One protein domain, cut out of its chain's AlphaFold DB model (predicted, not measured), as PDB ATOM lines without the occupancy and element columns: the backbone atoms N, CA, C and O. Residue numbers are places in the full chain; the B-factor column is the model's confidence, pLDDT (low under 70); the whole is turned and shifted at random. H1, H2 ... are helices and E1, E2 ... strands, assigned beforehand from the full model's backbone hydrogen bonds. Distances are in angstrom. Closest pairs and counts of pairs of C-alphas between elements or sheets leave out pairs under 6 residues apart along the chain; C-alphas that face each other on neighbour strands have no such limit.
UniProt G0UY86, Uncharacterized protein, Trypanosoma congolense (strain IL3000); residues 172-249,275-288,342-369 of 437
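Overview. This is residues 172 to 249, 275 to 288 and 342 to 369 of the 437 residues of an uncharacterized protein of Trypanosoma congolense (strain IL3000) (UniProt G0UY86). Two four-stranded antiparallel sheets lie face to face as a sandwich, their strands crossing at a small angle, and helix H1 sticks out from it as an arm with its residues 342 to 353. One sheet, E1 E2 E7 E4, is twisted and holds the longest strands; the other, E5 E6 E3 E8, is flatter and has short edge strands. The printed part has 120 residues, with eight named strands and one named helix in the order E1 E2 E3 E4 E5 E6 E7 H1 E8, and its class is mostly strand. It is compact, with a radius of gyration of the C-alphas of 14.9 A and spans of 46 by 37 by 24 A.

Arrangement. E1, residues 172 to 181, and E2, residues 187 to 196, form an antiparallel hairpin at 165 degrees, with N 175 and O 193 2.8 A apart. On the other side of E2 is E7, residues 276 to 286, antiparallel at 162 degrees, with N 190 and O 282 at 2.8 A. E4, residues 214 to 220, is the edge strand beside E7, antiparallel at 151 degrees, with N 217 and O 283 at 2.8 A. In the second sheet E3, residues 202 to 208, is an inner strand between E6, residues 237 to 242, and E8, residues 366 to 369. E6 and E3 are antiparallel at 164 degrees, with N 205 and O 240 at 2.8 A; E3 and E8 are antiparallel at 175 degrees, with N 206 and O 368 at 2.8 A. E5, residues 226 to 228, forms a hairpin with E6, antiparallel at 160 degrees, with N 228 and O 239 at 2.8 A. The sandwich, two sheets face to face, has facing parts 9.6 A centre to centre and best planes 5 degrees apart. The closest C-alphas of E1 and E8 are those of Phe 173 and Leu 369, 7.2 A apart. H1, residues 342 to 355, only grazes the second sheet, with residues 354 to 355, and every O i to N i+4 pair in it is within hydrogen-bond range.

Along the chain. E1 begins at C-alpha 172 (46.984, -31.047, 13.946) and is 27.3 A long; E2 is 29.4 A. E3 is 19.8 A, E4 17.2 A and E6 16.5 A. E7, the longest strand, is 32.0 A. H1 begins at C-alpha 342 (32.078, -9.816, 27.626) and is 19.2 A long. E8 ends at C-alpha 369 (44.324, -30.288, 21.956).

Size, cuts and confidence. The C-alphas farthest apart, those of Arg 249 and Ser 288, are 47.8 A apart. Residues 250 to 274 are not printed, with 10.4 A between C-alphas 249 and 275; residues 289 to 341 are not printed either, with 41.3 A between C-alphas 288 and 342. Of the links that are printed whole, none is long. The mean pLDDT of the printed part is 85.7, and residue 249 and residues 342 to 362 are under 70.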
ATOM      1  N   ALA A 172      46.195 -30.931  12.733       95.06
ATOM      2  CA  ALA A 172      46.984 -31.047  13.946       95.06
ATOM      3  C   ALA A 172      46.369 -32.107  14.861       95.06
ATOM      4  O   ALA A 172      45.143 -32.168  15.003       95.06
ATOM      5  N   PHE A 173      47.219 -32.931  15.464       95.19
ATOM      6  CA  PHE A 173      46.825 -34.009  16.368       95.19
ATOM      7  C   PHE A 173      47.971 -34.374  17.318       95.19
ATOM      8  O   PHE A 173      49.116 -33.953  17.136       95.19
ATOM      9  N   ILE A 174      47.641 -35.127  18.365       95.38
ATOM     10  CA  ILE A 174      48.603 -35.636  19.343       95.38
ATOM     11  C   ILE A 174      48.822 -37.134  19.095       95.38
ATOM     12  O   ILE A 174      47.859 -37.895  19.022       95.38
ATOM     13  N   GLU A 175      50.084 -37.544  19.008       94.06
ATOM     14  CA  GLU A 175      50.532 -38.936  18.932       94.06
ATOM     15  C   GLU A 175      51.316 -39.332  20.187       94.06
ATOM     16  O   GLU A 175      51.764 -38.477  20.953       94.06
ATOM     17  N   ASN A 176      51.512 -40.643  20.376       94.44
ATOM     18  CA  ASN A 176      52.378 -41.203  21.419       94.44
ATOM     19  C   ASN A 176      52.092 -40.625  22.816       94.44
ATOM     20  O   ASN A 176      53.022 -40.315  23.554       94.44
ATOM     21  N   CYS A 177      50.813 -40.445  23.163       95.75
ATOM     22  CA  CYS A 177      50.404 -39.824  24.418       95.75
ATOM     23  C   CYS A 177      50.330 -40.851  25.547       95.75
ATOM     24  O   CYS A 177      49.374 -41.623  25.640       95.75
ATOM     25  N   PHE A 178      51.333 -40.854  26.418       96.00
ATOM     26  CA  PHE A 178      51.395 -41.798  27.524       96.00
ATOM     27  C   PHE A 178      51.985 -41.198  28.795       96.00
ATOM     28  O   PHE A 178      52.726 -40.213  28.775       96.00
ATOM     29  N   THR A 179      51.650 -41.821  29.919       96.81
ATOM     30  CA  THR A 179      52.252 -41.548  31.221       96.81
ATOM     31  C   THR A 179      53.137 -42.709  31.633       96.81
ATOM     32  O   THR A 179      52.697 -43.854  31.596       96.81
ATOM     33  N   GLN A 180      54.355 -42.408  32.069       96.19
ATOM     34  CA  GLN A 180      55.325 -43.388  32.543       96.19
ATOM     35  C   GLN A 180      55.763 -43.039  33.976       96.19
ATOM     36  O   GLN A 180      55.999 -41.856  34.252       96.19
ATOM     37  N   PRO A 181      55.874 -44.011  34.899       95.56
ATOM     38  CA  PRO A 181      56.510 -43.775  36.192       95.56
ATOM     39  C   PRO A 181      57.999 -43.451  36.004       95.56
ATOM     40  O   PRO A 181      58.661 -44.025  35.140       95.56
ATOM     41  N   ASP A 182      58.512 -42.515  36.797       94.38
ATOM     42  CA  ASP A 182      59.940 -42.184  36.844       94.38
ATOM     43  C   ASP A 182      60.654 -43.051  37.905       94.38
ATOM     44  O   ASP A 182      60.006 -43.736  38.700       94.38
ATOM     45  N   ASP A 183      61.987 -43.003  37.958       93.88
ATOM     46  CA  ASP A 183      62.797 -43.738  38.945       93.88
ATOM     47  C   ASP A 183      62.538 -43.261  40.391       93.88
ATOM     48  O   ASP A 183      62.825 -43.962  41.365       93.88
ATOM     49  N   ILE A 184      61.998 -42.048  40.545       93.94
ATOM     50  CA  ILE A 184      61.678 -41.435  41.837       93.94
ATOM     51  C   ILE A 184      60.228 -41.779  42.222       93.94
ATOM     52  O   ILE A 184      59.308 -41.450  41.468       93.94
ATOM     53  N   PRO A 185      59.981 -42.379  43.404       92.00
ATOM     54  CA  PRO A 185      58.632 -42.714  43.857       92.00
ATOM     55  C   PRO A 185      57.680 -41.512  43.833       92.00
ATOM     56  O   PRO A 185      58.034 -40.425  44.277       92.00
ATOM     57  N   GLY A 186      56.468 -41.713  43.307       90.69
ATOM     58  CA  GLY A 186      55.450 -40.659  43.177       90.69
ATOM     59  C   GLY A 186      55.643 -39.733  41.972       90.69
ATOM     60  O   GLY A 186      54.711 -39.025  41.591       90.69
ATOM     61  N   ARG A 187      56.804 -39.768  41.309       95.94
ATOM     62  CA  ARG A 187      57.064 -38.986  40.102       95.94
ATOM     63  C   ARG A 187      56.626 -39.739  38.851       95.94
ATOM     64  O   ARG A 187      56.890 -40.928  38.681       95.94
ATOM     65  N   LYS A 188      55.938 -39.025  37.965       96.69
ATOM     66  CA  LYS A 188      55.453 -39.526  36.680       96.69
ATOM     67  C   LYS A 188      55.799 -38.526  35.586       96.69
ATOM     68  O   LYS A 188      55.845 -37.316  35.812       96.69
ATOM     69  N   SER A 189      56.006 -39.042  34.387       96.94
ATOM     70  CA  SER A 189      56.258 -38.254  33.188       96.94
ATOM     71  C   SER A 189      55.114 -38.449  32.203       96.94
ATOM     72  O   SER A 189      54.794 -39.580  31.851       96.94
ATOM     73  N   LEU A 190      54.500 -37.358  31.755       97.75
ATOM     74  CA  LEU A 190      53.602 -37.321  30.605       97.75
ATOM     75  C   LEU A 190      54.428 -36.987  29.363       97.75
ATOM     76  O   LEU A 190      55.111 -35.961  29.332       97.75
ATOM     77  N   LEU A 191      54.331 -37.827  28.338       97.88
ATOM     78  CA  LEU A 191      54.998 -37.637  27.058       97.88
ATOM     79  C   LEU A 191      53.972 -37.689  25.934       97.88
ATOM     80  O   LEU A 191      53.073 -38.525  25.968       97.88
ATOM     81  N   PHE A 192      54.116 -36.800  24.955       97.56
ATOM     82  CA  PHE A 192      53.379 -36.872  23.698       97.56
ATOM     83  C   PHE A 192      54.075 -36.086  22.585       97.56
ATOM     84  O   PHE A 192      54.874 -35.180  22.843       97.56
ATOM     85  N   ASP A 193      53.734 -36.414  21.341       96.81
ATOM     86  CA  ASP A 193      54.193 -35.713  20.148       96.81
ATOM     87  C   ASP A 193      53.035 -34.911  19.545       96.81
ATOM     88  O   ASP A 193      52.006 -35.467  19.165       96.81
ATOM     89  N   LEU A 194      53.191 -33.593  19.441       96.75
ATOM     90  CA  LEU A 194      52.287 -32.750  18.662       96.75
ATOM     91  C   LEU A 194      52.721 -32.789  17.195       96.75
ATOM     92  O   LEU A 194      53.833 -32.361  16.874       96.75
ATOM     93  N   VAL A 195      51.844 -33.257  16.311       95.69
ATOM     94  CA  VAL A 195      52.072 -33.289  14.862       95.69
ATOM     95  C   VAL A 195      51.201 -32.232  14.199       95.69
ATOM     96  O   VAL A 195      49.994 -32.186  14.426       95.69
ATOM     97  N   VAL A 196      51.820 -31.372  13.388       95.50
ATOM     98  CA  VAL A 196      51.142 -30.328  12.611       95.50
ATOM     99  C   VAL A 196      51.472 -30.498  11.131       95.50
ATOM    100  O   VAL A 196      52.623 -30.349  10.726       95.50
ATOM    101  N   CYS A 197      50.454 -30.795  10.327       93.75
ATOM    102  CA  CYS A 197      50.575 -31.081   8.897       93.75
ATOM    103  C   CYS A 197      50.418 -29.836   8.007       93.75
ATOM    104  O   CYS A 197      50.924 -29.832   6.891       93.75
ATOM    105  N   ASP A 198      49.739 -28.784   8.475       94.00
ATOM    106  CA  ASP A 198      49.506 -27.550   7.705       94.00
ATOM    107  C   ASP A 198      49.515 -26.302   8.616       94.00
ATOM    108  O   ASP A 198      49.734 -26.396   9.823       94.00
ATOM    109  N   VAL A 199      49.336 -25.106   8.053       93.62
ATOM    110  CA  VAL A 199      49.365 -23.832   8.776       93.62
ATOM    111  C   VAL A 199      48.183 -23.716   9.736       93.62
ATOM    112  O   VAL A 199      47.016 -23.656   9.348       93.62
ATOM    113  N   VAL A 200      48.515 -23.571  11.012       94.81
ATOM    114  CA  VAL A 200      47.586 -23.344  12.112       94.81
ATOM    115  C   VAL A 200      47.866 -21.970  12.721       94.81
ATOM    116  O   VAL A 200      49.017 -21.574  12.914       94.81
ATOM    117  N   HIS A 201      46.816 -21.204  13.035       93.12
ATOM    118  CA  HIS A 201      46.969 -19.838  13.565       93.12
ATOM    119  C   HIS A 201      47.277 -19.815  15.053       93.12
ATOM    120  O   HIS A 201      48.055 -18.987  15.523       93.12
ATOM    121  N   THR A 202      46.641 -20.713  15.798       94.12
ATOM    122  CA  THR A 202      46.827 -20.856  17.241       94.12
ATOM    123  C   THR A 202      46.661 -22.315  17.617       94.12
ATOM    124  O   THR A 202      45.640 -22.903  17.256       94.12
ATOM    125  N   VAL A 203      47.587 -22.863  18.397       96.38
ATOM    126  CA  VAL A 203      47.440 -24.176  19.036       96.38
ATOM    127  C   VAL A 203      47.479 -23.982  20.545       96.38
ATOM    128  O   VAL A 203      48.248 -23.178  21.064       96.38
ATOM    129  N   SER A 204      46.623 -24.692  21.262       96.94
ATOM    130  CA  SER A 204      46.570 -24.682  22.715       96.94
ATOM    131  C   SER A 204      46.362 -26.107  23.198       96.94
ATOM    132  O   SER A 204      45.337 -26.717  22.887       96.94
ATOM    133  N   VAL A 205      47.338 -26.630  23.934       97.00
ATOM    134  CA  VAL A 205      47.240 -27.922  24.612       97.00
ATOM    135  C   VAL A 205      46.940 -27.659  26.077       97.00
ATOM    136  O   VAL A 205      47.662 -26.924  26.752       97.00
ATOM    137  N   TYR A 206      45.857 -28.237  26.567       96.38
ATOM    138  CA  TYR A 206      45.446 -28.144  27.953       96.38
ATOM    139  C   TYR A 206      45.554 -29.516  28.607       96.38
ATOM    140  O   TYR A 206      45.013 -30.500  28.101       96.38
ATOM    141  N   ILE A 207      46.284 -29.557  29.715       96.50
ATOM    142  CA  ILE A 207      46.641 -30.760  30.455       96.50
ATOM    143  C   ILE A 207      46.066 -30.621  31.861       96.50
ATOM    144  O   ILE A 207      46.345 -29.645  32.563       96.50
ATOM    145  N   GLU A 208      45.282 -31.606  32.266       95.31
ATOM    146  CA  GLU A 208      44.732 -31.742  33.608       95.31
ATOM    147  C   GLU A 208      45.376 -32.956  34.279       95.31
ATOM    148  O   GLU A 208      45.260 -34.089  33.811       95.31
ATOM    149  N   LEU A 209      46.127 -32.700  35.348       95.19
ATOM    150  CA  LEU A 209      46.758 -33.738  36.155       95.19
ATOM    151  C   LEU A 209      45.716 -34.420  37.064       95.19
ATOM    152  O   LEU A 209      44.719 -33.786  37.414       95.19
ATOM    153  N   PRO A 210      45.949 -35.677  37.494       91.06
ATOM    154  CA  PRO A 210      44.950 -36.520  38.156       91.06
ATOM    155  C   PRO A 210      44.276 -35.919  39.388       91.06
ATOM    156  O   PRO A 210      43.142 -36.264  39.716       91.06
ATOM    157  N   ASN A 211      44.994 -35.076  40.128       89.75
ATOM    158  CA  ASN A 211      44.512 -34.494  41.367       89.75
ATOM    159  C   ASN A 211      45.172 -33.132  41.632       89.75
ATOM    160  O   ASN A 211      46.191 -32.777  41.042       89.75
ATOM    161  N   ARG A 212      44.604 -32.369  42.576       89.06
ATOM    162  CA  ARG A 212      45.114 -31.043  42.976       89.06
ATOM    163  C   ARG A 212      46.479 -31.086  43.671       89.06
ATOM    164  O   ARG A 212      47.094 -30.033  43.817       89.06
ATOM    165  N   GLN A 213      46.903 -32.263  44.126       87.81
ATOM    166  CA  GLN A 213      48.152 -32.495  44.853       87.81
ATOM    167  C   GLN A 213      49.327 -32.750  43.903       87.81
ATOM    168  O   GLN A 213      50.472 -32.732  44.344       87.81
ATOM    169  N   CYS A 214      49.070 -32.949  42.607       91.94
ATOM    170  CA  CYS A 214      50.120 -33.055  41.613       91.94
ATOM    171  C   CYS A 214      50.865 -31.723  41.478       91.94
ATOM    172  O   CYS A 214      50.280 -30.691  41.133       91.94
ATOM    173  N   GLN A 215      52.175 -31.766  41.701       92.19
ATOM    174  CA  GLN A 215      53.067 -30.639  41.487       92.19
ATOM    175  C   GLN A 215      53.850 -30.831  40.192       92.19
ATOM    176  O   GLN A 215      54.468 -31.866  39.966       92.19
ATOM    177  N   VAL A 216      53.860 -29.805  39.344       95.25
ATOM    178  CA  VAL A 216      54.709 -29.792  38.151       95.25
ATOM    179  C   VAL A 216      56.165 -29.583  38.564       95.25
ATOM    180  O   VAL A 216      56.486 -28.579  39.199       95.25
ATOM    181  N   VAL A 217      57.036 -30.520  38.186       96.19
ATOM    182  CA  VAL A 217      58.474 -30.502  38.493       96.19
ATOM    183  C   VAL A 217      59.252 -29.848  37.359       96.19
ATOM    184  O   VAL A 217      60.040 -28.930  37.585       96.19
ATOM    185  N   SER A 218      59.027 -30.299  36.125       96.88
ATOM    186  CA  SER A 218      59.696 -29.759  34.944       96.88
ATOM    187  C   SER A 218      58.826 -29.900  33.703       96.88
ATOM    188  O   SER A 218      57.954 -30.767  33.621       96.88
ATOM    189  N   ILE A 219      59.053 -29.010  32.736       97.56
ATOM    190  CA  ILE A 219      58.375 -29.040  31.444       97.56
ATOM    191  C   ILE A 219      59.410 -28.806  30.352       97.56
ATOM    192  O   ILE A 219      60.098 -27.785  30.362       97.56
ATOM    193  N   ASP A 220      59.492 -29.733  29.408       96.88
ATOM    194  CA  ASP A 220      60.224 -29.574  28.160       96.88
ATOM    195  C   ASP A 220      59.234 -29.547  26.993       96.88
ATOM    196  O   ASP A 220      58.448 -30.465  26.780       96.88
ATOM    197  N   HIS A 221      59.258 -28.450  26.247       94.94
ATOM    198  CA  HIS A 221      58.349 -28.169  25.137       94.94
ATOM    199  C   HIS A 221      59.122 -27.700  23.897       94.94
ATOM    200  O   HIS A 221      58.621 -26.904  23.096       94.94
ATOM    201  N   SER A 222      60.389 -28.120  23.772       92.31
ATOM    202  CA  SER A 222      61.266 -27.781  22.640       92.31
ATOM    203  C   SER A 222      61.424 -26.267  22.401       92.31
ATOM    204  O   SER A 222      61.703 -25.828  21.288       92.31
ATOM    205  N   ARG A 223      61.232 -25.448  23.449       92.56
ATOM    206  CA  ARG A 223      61.217 -23.968  23.402       92.56
ATOM    207  C   ARG A 223      60.161 -23.372  22.463       92.56
ATOM    208  O   ARG A 223      60.280 -22.214  22.061       92.56
ATOM    209  N   LEU A 224      59.125 -24.134  22.126       93.25
ATOM    210  CA  LEU A 224      58.046 -23.672  21.269       93.25
ATOM    211  C   LEU A 224      56.862 -23.192  22.112       93.25
ATOM    212  O   LEU A 224      56.375 -23.928  22.964       93.25
ATOM    213  N   GLY A 225      56.372 -21.977  21.868       94.56
ATOM    214  CA  GLY A 225      55.208 -21.432  22.572       94.56
ATOM    215  C   GLY A 225      55.468 -21.038  24.031       94.56
ATOM    216  O   GLY A 225      56.605 -20.992  24.497       94.56
ATOM    217  N   ASN A 226      54.384 -20.724  24.737       96.19
ATOM    218  CA  ASN A 226      54.384 -20.281  26.126       96.19
ATOM    219  C   ASN A 226      53.606 -21.268  26.991       96.19
ATOM    220  O   ASN A 226      52.524 -21.718  26.610       96.19
ATOM    221  N   ILE A 227      54.117 -21.546  28.187       96.50
ATOM    222  CA  ILE A 227      53.396 -22.331  29.185       96.50
ATOM    223  C   ILE A 227      52.841 -21.398  30.251       96.50
ATOM    224  O   ILE A 227      53.519 -20.488  30.728       96.50
ATOM    225  N   SER A 228      51.594 -21.633  30.630       94.69
ATOM    226  CA  SER A 228      50.925 -20.921  31.706       94.69
ATOM    227  C   SER A 228      50.116 -21.883  32.570       94.69
ATOM    228  O   SER A 228      49.614 -22.902  32.103       94.69
ATOM    229  N   GLN A 229      49.972 -21.542  33.848       91.81
ATOM    230  CA  GLN A 229      48.978 -22.151  34.724       91.81
ATOM    231  C   GLN A 229      47.808 -21.165  34.821       91.81
ATOM    232  O   GLN A 229      47.983 -20.068  35.362       91.81
ATOM    233  N   PRO A 230      46.630 -21.489  34.254       78.38
ATOM    234  CA  PRO A 230      45.552 -20.519  34.067       78.38
ATOM    235  C   PRO A 230      44.973 -20.010  35.389       78.38
ATOM    236  O   PRO A 230      44.431 -18.906  35.440       78.38
ATOM    237  N   ASN A 231      45.085 -20.794  36.462       83.31
ATOM    238  CA  ASN A 231      44.624 -20.414  37.785       83.31
ATOM    239  C   ASN A 231      45.636 -20.873  38.838       83.31
ATOM    240  O   ASN A 231      45.939 -22.060  38.926       83.31
ATOM    241  N   ARG A 232      46.109 -19.944  39.680       82.75
ATOM    242  CA  ARG A 232      47.004 -20.258  40.809       82.75
ATOM    243  C   ARG A 232      46.373 -21.244  41.797       82.75
ATOM    244  O   ARG A 232      47.089 -22.005  42.430       82.75
ATOM    245  N   ASN A 233      45.043 -21.265  41.876       84.38
ATOM    246  CA  ASN A 233      44.280 -22.177  42.729       84.38
ATOM    247  C   ASN A 233      44.072 -23.559  42.079       84.38
ATOM    248  O   ASN A 233      43.501 -24.451  42.701       84.38
ATOM    249  N   LYS A 234      44.504 -23.749  40.823       86.25
ATOM    250  CA  LYS A 234      44.444 -25.027  40.100       86.25
ATOM    251  C   LYS A 234      45.838 -25.391  39.563       86.25
ATOM    252  O   LYS A 234      46.037 -25.385  38.350       86.25
ATOM    253  N   PRO A 235      46.808 -25.708  40.446       86.25
ATOM    254  CA  PRO A 235      48.187 -26.024  40.044       86.25
ATOM    255  C   PRO A 235      48.293 -27.287  39.172       86.25
ATOM    256  O   PRO A 235      49.248 -27.441  38.419       86.25
ATOM    257  N   HIS A 236      47.275 -28.147  39.234       90.81
ATOM    258  CA  HIS A 236      47.108 -29.357  38.432       90.81
ATOM    259  C   HIS A 236      46.698 -29.084  36.977       90.81
ATOM    260  O   HIS A 236      46.615 -30.018  36.187       90.81
ATOM    261  N   HIS A 237      46.428 -27.829  36.603       93.81
ATOM    262  CA  HIS A 237      46.087 -27.452  35.234       93.81
ATOM    263  C   HIS A 237      47.271 -26.755  34.572       93.81
ATOM    264  O   HIS A 237      47.718 -25.696  35.020       93.81
ATOM    265  N   VAL A 238      47.737 -27.309  33.459       96.00
ATOM    266  CA  VAL A 238      48.819 -26.745  32.650       96.00
ATOM    267  C   VAL A 238      48.279 -26.416  31.268       96.00
ATOM    268  O   VAL A 238      47.579 -27.213  30.649       96.00
ATOM    269  N   ARG A 239      48.600 -25.223  30.773       96.62
ATOM    270  CA  ARG A 239      48.220 -24.764  29.441       96.62
ATOM    271  C   ARG A 239      49.463 -24.412  28.640       96.62
ATOM    272  O   ARG A 239      50.246 -23.559  29.055       96.62
ATOM    273  N   TRP A 240      49.610 -25.034  27.481       97.44
ATOM    274  CA  TRP A 240      50.674 -24.775  26.525       97.44
ATOM    275  C   TRP A 240      50.089 -24.101  25.281       97.44
ATOM    276  O   TRP A 240      49.378 -24.728  24.502       97.44
ATOM    277  N   ASP A 241      50.355 -22.804  25.119       96.94
ATOM    278  CA  ASP A 241      49.887 -22.006  23.987       96.94
ATOM    279  C   ASP A 241      51.017 -21.805  22.978       96.94
ATOM    280  O   ASP A 241      52.033 -21.168  23.263       96.94
ATOM    281  N   ILE A 242      50.815 -22.303  21.767       96.12
ATOM    282  CA  ILE A 242      51.735 -22.153  20.647       96.12
ATOM    283  C   ILE A 242      51.117 -21.124  19.688       96.12
ATOM    284  O   ILE A 242      49.927 -21.226  19.354       96.12
ATOM    285  N   PRO A 243      51.881 -20.100  19.261       92.56
ATOM    286  CA  PRO A 243      51.422 -19.146  18.253       92.56
ATOM    287  C   PRO A 243      51.253 -19.839  16.888       92.56
ATOM    288  O   PRO A 243      51.168 -21.063  16.802       92.56
ATOM    289  N   SER A 244      51.190 -19.067  15.804       91.25
ATOM    290  CA  SER A 244      51.077 -19.663  14.477       91.25
ATOM    291  C   SER A 244      52.252 -20.603  14.198       91.25
ATOM    292  O   SER A 244      53.415 -20.229  14.367       91.25
ATOM    293  N   ILE A 245      51.918 -21.826  13.803       91.81
ATOM    294  CA  ILE A 245      52.842 -22.902  13.456       91.81
ATOM    295  C   ILE A 245      52.412 -23.451  12.099       91.81
ATOM    296  O   ILE A 245      51.223 -23.553  11.812       91.81
ATOM    297  N   GLY A 246      53.370 -23.771  11.244       87.25
ATOM    298  CA  GLY A 246      53.107 -24.393   9.955       87.25
ATOM    299  C   GLY A 246      54.252 -25.314   9.563       87.25
ATOM    300  O   GLY A 246      55.264 -25.360  10.277       87.25
ATOM    301  N   PRO A 247      54.107 -26.042   8.447       82.25
ATOM    302  CA  PRO A 247      55.208 -26.792   7.868       82.25
ATOM    303  C   PRO A 247      56.370 -25.824   7.650       82.25
ATOM    304  O   PRO A 247      56.179 -24.714   7.133       82.25
ATOM    305  N   SER A 248      57.563 -26.209   8.106       73.62
ATOM    306  CA  SER A 248      58.774 -25.427   7.877       73.62
ATOM    307  C   SER A 248      58.973 -25.320   6.371       73.62
ATOM    308  O   SER A 248      59.494 -26.232   5.737       73.62
ATOM    309  N   ARG A 249      58.527 -24.209   5.776       67.31
ATOM    310  CA  ARG A 249      58.953 -23.830   4.435       67.31
ATOM    311  C   ARG A 249      60.427 -23.541   4.584       67.31
ATOM    312  O   ARG A 249      60.781 -22.439   5.003       67.31
ATOM    313  N   SER A 275      55.455 -32.415   7.667       89.19
ATOM    314  CA  SER A 275      54.853 -32.219   8.991       89.19
ATOM    315  C   SER A 275      55.868 -31.736  10.038       89.19
ATOM    316  O   SER A 275      56.997 -32.218  10.139       89.19
ATOM    317  N   THR A 276      55.455 -30.772  10.861       92.62
ATOM    318  CA  THR A 276      56.231 -30.309  12.015       92.62
ATOM    319  C   THR A 276      55.851 -31.163  13.223       92.62
ATOM    320  O   THR A 276      54.711 -31.099  13.688       92.62
ATOM    321  N   ARG A 277      56.799 -31.948  13.747       95.06
ATOM    322  CA  ARG A 277      56.623 -32.748  14.971       95.06
ATOM    323  C   ARG A 277      57.343 -32.093  16.148       95.06
ATOM    324  O   ARG A 277      58.533 -31.794  16.066       95.06
ATOM    325  N   VAL A 278      56.625 -31.893  17.249       95.81
ATOM    326  CA  VAL A 278      57.140 -31.258  18.468       95.81
ATOM    327  C   VAL A 278      56.906 -32.186  19.645       95.81
ATOM    328  O   VAL A 278      55.763 -32.463  20.004       95.81
ATOM    329  N   ARG A 279      57.995 -32.640  20.264       97.00
ATOM    330  CA  ARG A 279      57.926 -33.469  21.463       97.00
ATOM    331  C   ARG A 279      57.662 -32.604  22.689       97.00
ATOM    332  O   ARG A 279      58.314 -31.570  22.877       97.00
ATOM    333  N   PHE A 280      56.735 -33.057  23.521       97.88
ATOM    334  CA  PHE A 280      56.411 -32.461  24.807       97.88
ATOM    335  C   PHE A 280      56.639 -33.477  25.929       97.88
ATOM    336  O   PHE A 280      56.247 -34.641  25.821       97.88
ATOM    337  N   VAL A 281      57.277 -33.029  27.008       97.81
ATOM    338  CA  VAL A 281      57.537 -33.817  28.213       97.81
ATOM    339  C   VAL A 281      57.170 -32.981  29.433       97.81
ATOM    340  O   VAL A 281      57.695 -31.887  29.634       97.81
ATOM    341  N   LEU A 282      56.277 -33.502  30.269       97.81
ATOM    342  CA  LEU A 282      55.881 -32.903  31.539       97.81
ATOM    343  C   LEU A 282      56.162 -33.893  32.659       97.81
ATOM    344  O   LEU A 282      55.545 -34.952  32.715       97.81
ATOM    345  N   VAL A 283      57.051 -33.523  33.573       97.69
ATOM    346  CA  VAL A 283      57.328 -34.304  34.778       97.69
ATOM    347  C   VAL A 283      56.538 -33.702  35.926       97.69
ATOM    348  O   VAL A 283      56.628 -32.499  36.197       97.69
ATOM    349  N   PHE A 284      55.760 -34.532  36.607       96.88
ATOM    350  CA  PHE A 284      54.972 -34.135  37.762       96.88
ATOM    351  C   PHE A 284      55.121 -35.144  38.897       96.88
ATOM    352  O   PHE A 284      55.430 -36.314  38.684       96.88
ATOM    353  N   GLU A 285      54.916 -34.671  40.115       95.31
ATOM    354  CA  GLU A 285      55.040 -35.456  41.336       95.31
ATOM    355  C   GLU A 285      53.686 -35.505  42.035       95.31
ATOM    356  O   GLU A 285      53.054 -34.473  42.267       95.31
ATOM    357  N   GLU A 286      53.208 -36.715  42.304       92.00
ATOM    358  CA  GLU A 286      51.993 -36.983  43.060       92.00
ATOM    359  C   GLU A 286      52.375 -37.182  44.528       92.00
ATOM    360  O   GLU A 286      53.010 -38.174  44.885       92.00
ATOM    361  N   LEU A 287      52.006 -36.220  45.376       86.69
ATOM    362  CA  LEU A 287      52.260 -36.305  46.812       86.69
ATOM    363  C   LEU A 287      51.449 -37.454  47.424       86.69
ATOM    364  O   LEU A 287      50.256 -37.606  47.143       86.69
ATOM    365  N   SER A 288      52.094 -38.260  48.269       78.69
ATOM    366  CA  SER A 288      51.461 -39.373  48.972       78.69
ATOM    367  C   SER A 288      50.250 -38.904  49.773       78.69
ATOM    368  O   SER A 288      50.304 -37.955  50.552       78.69
ATOM    369  N   MET A 342      33.098  -8.801  27.905       63.94
ATOM    370  CA  MET A 342      32.078  -9.816  27.626       63.94
ATOM    371  C   MET A 342      32.506 -10.753  26.490       63.94
ATOM    372  O   MET A 342      32.312 -11.952  26.628       63.94
ATOM    373  N   LYS A 343      33.179 -10.250  25.442       64.69
ATOM    374  CA  LYS A 343      33.842 -11.073  24.415       64.69
ATOM    375  C   LYS A 343      34.899 -11.966  25.037       64.69
ATOM    376  O   LYS A 343      34.876 -13.166  24.816       64.69
ATOM    377  N   GLN A 344      35.779 -11.412  25.866       59.12
ATOM    378  CA  GLN A 344      36.792 -12.191  26.572       59.12
ATOM    379  C   GLN A 344      36.153 -13.245  27.485       59.12
ATOM    380  O   GLN A 344      36.586 -14.387  27.464       59.12
ATOM    381  N   LYS A 345      35.072 -12.906  28.202       59.88
ATOM    382  CA  LYS A 345      34.282 -13.852  29.001       59.88
ATOM    383  C   LYS A 345      33.569 -14.894  28.140       59.88
ATOM    384  O   LYS A 345      33.432 -16.021  28.582       59.88
ATOM    385  N   GLN A 346      33.120 -14.568  26.931       54.66
ATOM    386  CA  GLN A 346      32.506 -15.523  26.007       54.66
ATOM    387  C   GLN A 346      33.558 -16.460  25.411       54.66
ATOM    388  O   GLN A 346      33.338 -17.660  25.398       54.66
ATOM    389  N   TYR A 347      34.733 -15.950  25.032       54.59
ATOM    390  CA  TYR A 347      35.897 -16.771  24.688       54.59
ATOM    391  C   TYR A 347      36.344 -17.636  25.868       54.59
ATOM    392  O   TYR A 347      36.698 -18.793  25.665       54.59
ATOM    393  N   GLN A 348      36.265 -17.118  27.097       52.75
ATOM    394  CA  GLN A 348      36.535 -17.881  28.312       52.75
ATOM    395  C   GLN A 348      35.464 -18.939  28.572       52.75
ATOM    396  O   GLN A 348      35.824 -20.057  28.892       52.75
ATOM    397  N   LYS A 349      34.173 -18.644  28.385       54.31
ATOM    398  CA  LYS A 349      33.078 -19.622  28.489       54.31
ATOM    399  C   LYS A 349      33.181 -20.689  27.414       54.31
ATOM    400  O   LYS A 349      32.953 -21.850  27.704       54.31
ATOM    401  N   ILE A 350      33.576 -20.307  26.204       53.72
ATOM    402  CA  ILE A 350      33.906 -21.239  25.135       53.72
ATOM    403  C   ILE A 350      35.112 -22.082  25.552       53.72
ATOM    404  O   ILE A 350      35.053 -23.291  25.409       53.72
ATOM    405  N   SER A 351      36.164 -21.500  26.143       51.78
ATOM    406  CA  SER A 351      37.285 -22.281  26.683       51.78
ATOM    407  C   SER A 351      36.903 -23.148  27.886       51.78
ATOM    408  O   SER A 351      37.437 -24.234  28.031       51.78
ATOM    409  N   LEU A 352      35.933 -22.727  28.699       48.16
ATOM    410  CA  LEU A 352      35.418 -23.494  29.829       48.16
ATOM    411  C   LEU A 352      34.571 -24.670  29.322       48.16
ATOM    412  O   LEU A 352      34.710 -25.786  29.802       48.16
ATOM    413  N   ALA A 353      33.774 -24.447  28.275       49.72
ATOM    414  CA  ALA A 353      33.056 -25.483  27.536       49.72
ATOM    415  C   ALA A 353      33.984 -26.383  26.693       49.72
ATOM    416  O   ALA A 353      33.547 -27.445  26.245       49.72
ATOM    417  N   ARG A 354      35.248 -25.979  26.466       50.94
ATOM    418  CA  ARG A 354      36.322 -26.854  25.954       50.94
ATOM    419  C   ARG A 354      36.881 -27.765  27.051       50.94
ATOM    420  O   ARG A 354      37.357 -28.835  26.713       50.94
ATOM    421  N   THR A 355      36.807 -27.366  28.325       48.94
ATOM    422  CA  THR A 355      37.332 -28.142  29.465       48.94
ATOM    423  C   THR A 355      36.273 -28.949  30.214       48.94
ATOM    424  O   THR A 355      36.617 -29.894  30.908       48.94
ATOM    425  N   THR A 356      34.979 -28.635  30.086       45.72
ATOM    426  CA  THR A 356      33.898 -29.431  30.697       45.72
ATOM    427  C   THR A 356      33.544 -30.651  29.848       45.72
ATOM    428  O   THR A 356      32.376 -30.905  29.557       45.72
ATOM    429  N   THR A 357      34.531 -31.434  29.428       49.41
ATOM    430  CA  THR A 357      34.303 -32.873  29.315       49.41
ATOM    431  C   THR A 357      34.251 -33.370  30.746       49.41
ATOM    432  O   THR A 357      35.251 -33.320  31.451       49.41
ATOM    433  N   LYS A 358      33.053 -33.749  31.204       45.31
ATOM    434  CA  LYS A 358      32.834 -34.446  32.473       45.31
ATOM    435  C   LYS A 358      33.714 -35.698  32.437       45.31
ATOM    436  O   LYS A 358      33.311 -36.717  31.883       45.31
ATOM    437  N   GLY A 359      34.945 -35.570  32.925       41.28
ATOM    438  CA  GLY A 359      35.872 -36.672  33.051       41.28
ATOM    439  C   GLY A 359      35.178 -37.735  33.877       41.28
ATOM    440  O   GLY A 359      34.673 -37.459  34.969       41.28
ATOM    441  N   ALA A 360      35.098 -38.938  33.316       41.81
ATOM    442  CA  ALA A 360      34.903 -40.136  34.104       41.81
ATOM    443  C   ALA A 360      35.812 -40.035  35.335       41.81
ATOM    444  O   ALA A 360      36.944 -39.574  35.217       41.81
ATOM    445  N   ALA A 361      35.296 -40.410  36.502       46.31
ATOM    446  CA  ALA A 361      35.953 -40.322  37.803       46.31
ATOM    447  C   ALA A 361      37.193 -41.245  37.929       46.31
ATOM    448  O   ALA A 361      37.298 -42.035  38.864       46.31
ATOM    449  N   GLY A 362      38.111 -41.188  36.965       57.09
ATOM    450  CA  GLY A 362      39.366 -41.918  36.907       57.09
ATOM    451  C   GLY A 362      40.526 -40.997  37.263       57.09
ATOM    452  O   GLY A 362      40.569 -39.843  36.852       57.09
ATOM    453  N   HIS A 363      41.473 -41.511  38.041       70.44
ATOM    454  CA  HIS A 363      42.682 -40.816  38.495       70.44
ATOM    455  C   HIS A 363      43.739 -40.667  37.381       70.44
ATOM    456  O   HIS A 363      44.928 -40.880  37.617       70.44
ATOM    457  N   ASN A 364      43.322 -40.338  36.157       88.25
ATOM    458  CA  ASN A 364      44.198 -40.300  34.988       88.25
ATOM    459  C   ASN A 364      44.467 -38.861  34.542       88.25
ATOM    460  O   ASN A 364      43.645 -37.970  34.737       88.25
ATOM    461  N   VAL A 365      45.633 -38.649  33.930       92.69
ATOM    462  CA  VAL A 365      45.961 -37.387  33.258       92.69
ATOM    463  C   VAL A 365      45.028 -37.228  32.059       92.69
ATOM    464  O   VAL A 365      44.887 -38.162  31.271       92.69
ATOM    465  N   ALA A 366      44.426 -36.054  31.892       93.75
ATOM    466  CA  ALA A 366      43.648 -35.716  30.707       93.75
ATOM    467  C   ALA A 366      44.405 -34.694  29.855       93.75
ATOM    468  O   ALA A 366      44.883 -33.674  30.352       93.75
ATOM    469  N   VAL A 367      44.501 -34.960  28.553       95.12
ATOM    470  CA  VAL A 367      45.110 -34.051  27.578       95.12
ATOM    471  C   VAL A 367      44.043 -33.639  26.573       95.12
ATOM    472  O   VAL A 367      43.262 -34.457  26.096       95.12
ATOM    473  N   SER A 368      43.998 -32.350  26.250       95.31
ATOM    474  CA  SER A 368      43.106 -31.799  25.235       95.31
ATOM    475  C   SER A 368      43.877 -30.865  24.312       95.31
ATOM    476  O   SER A 368      44.556 -29.937  24.748       95.31
ATOM    477  N   LEU A 369      43.787 -31.124  23.015       95.88
ATOM    478  CA  LEU A 369      44.324 -30.288  21.956       95.88
ATOM    479  C   LEU A 369      43.202 -29.397  21.431       95.88
ATOM    480  O   LEU A 369      42.135 -29.883  21.064       95.88
TER     481      LEU A 369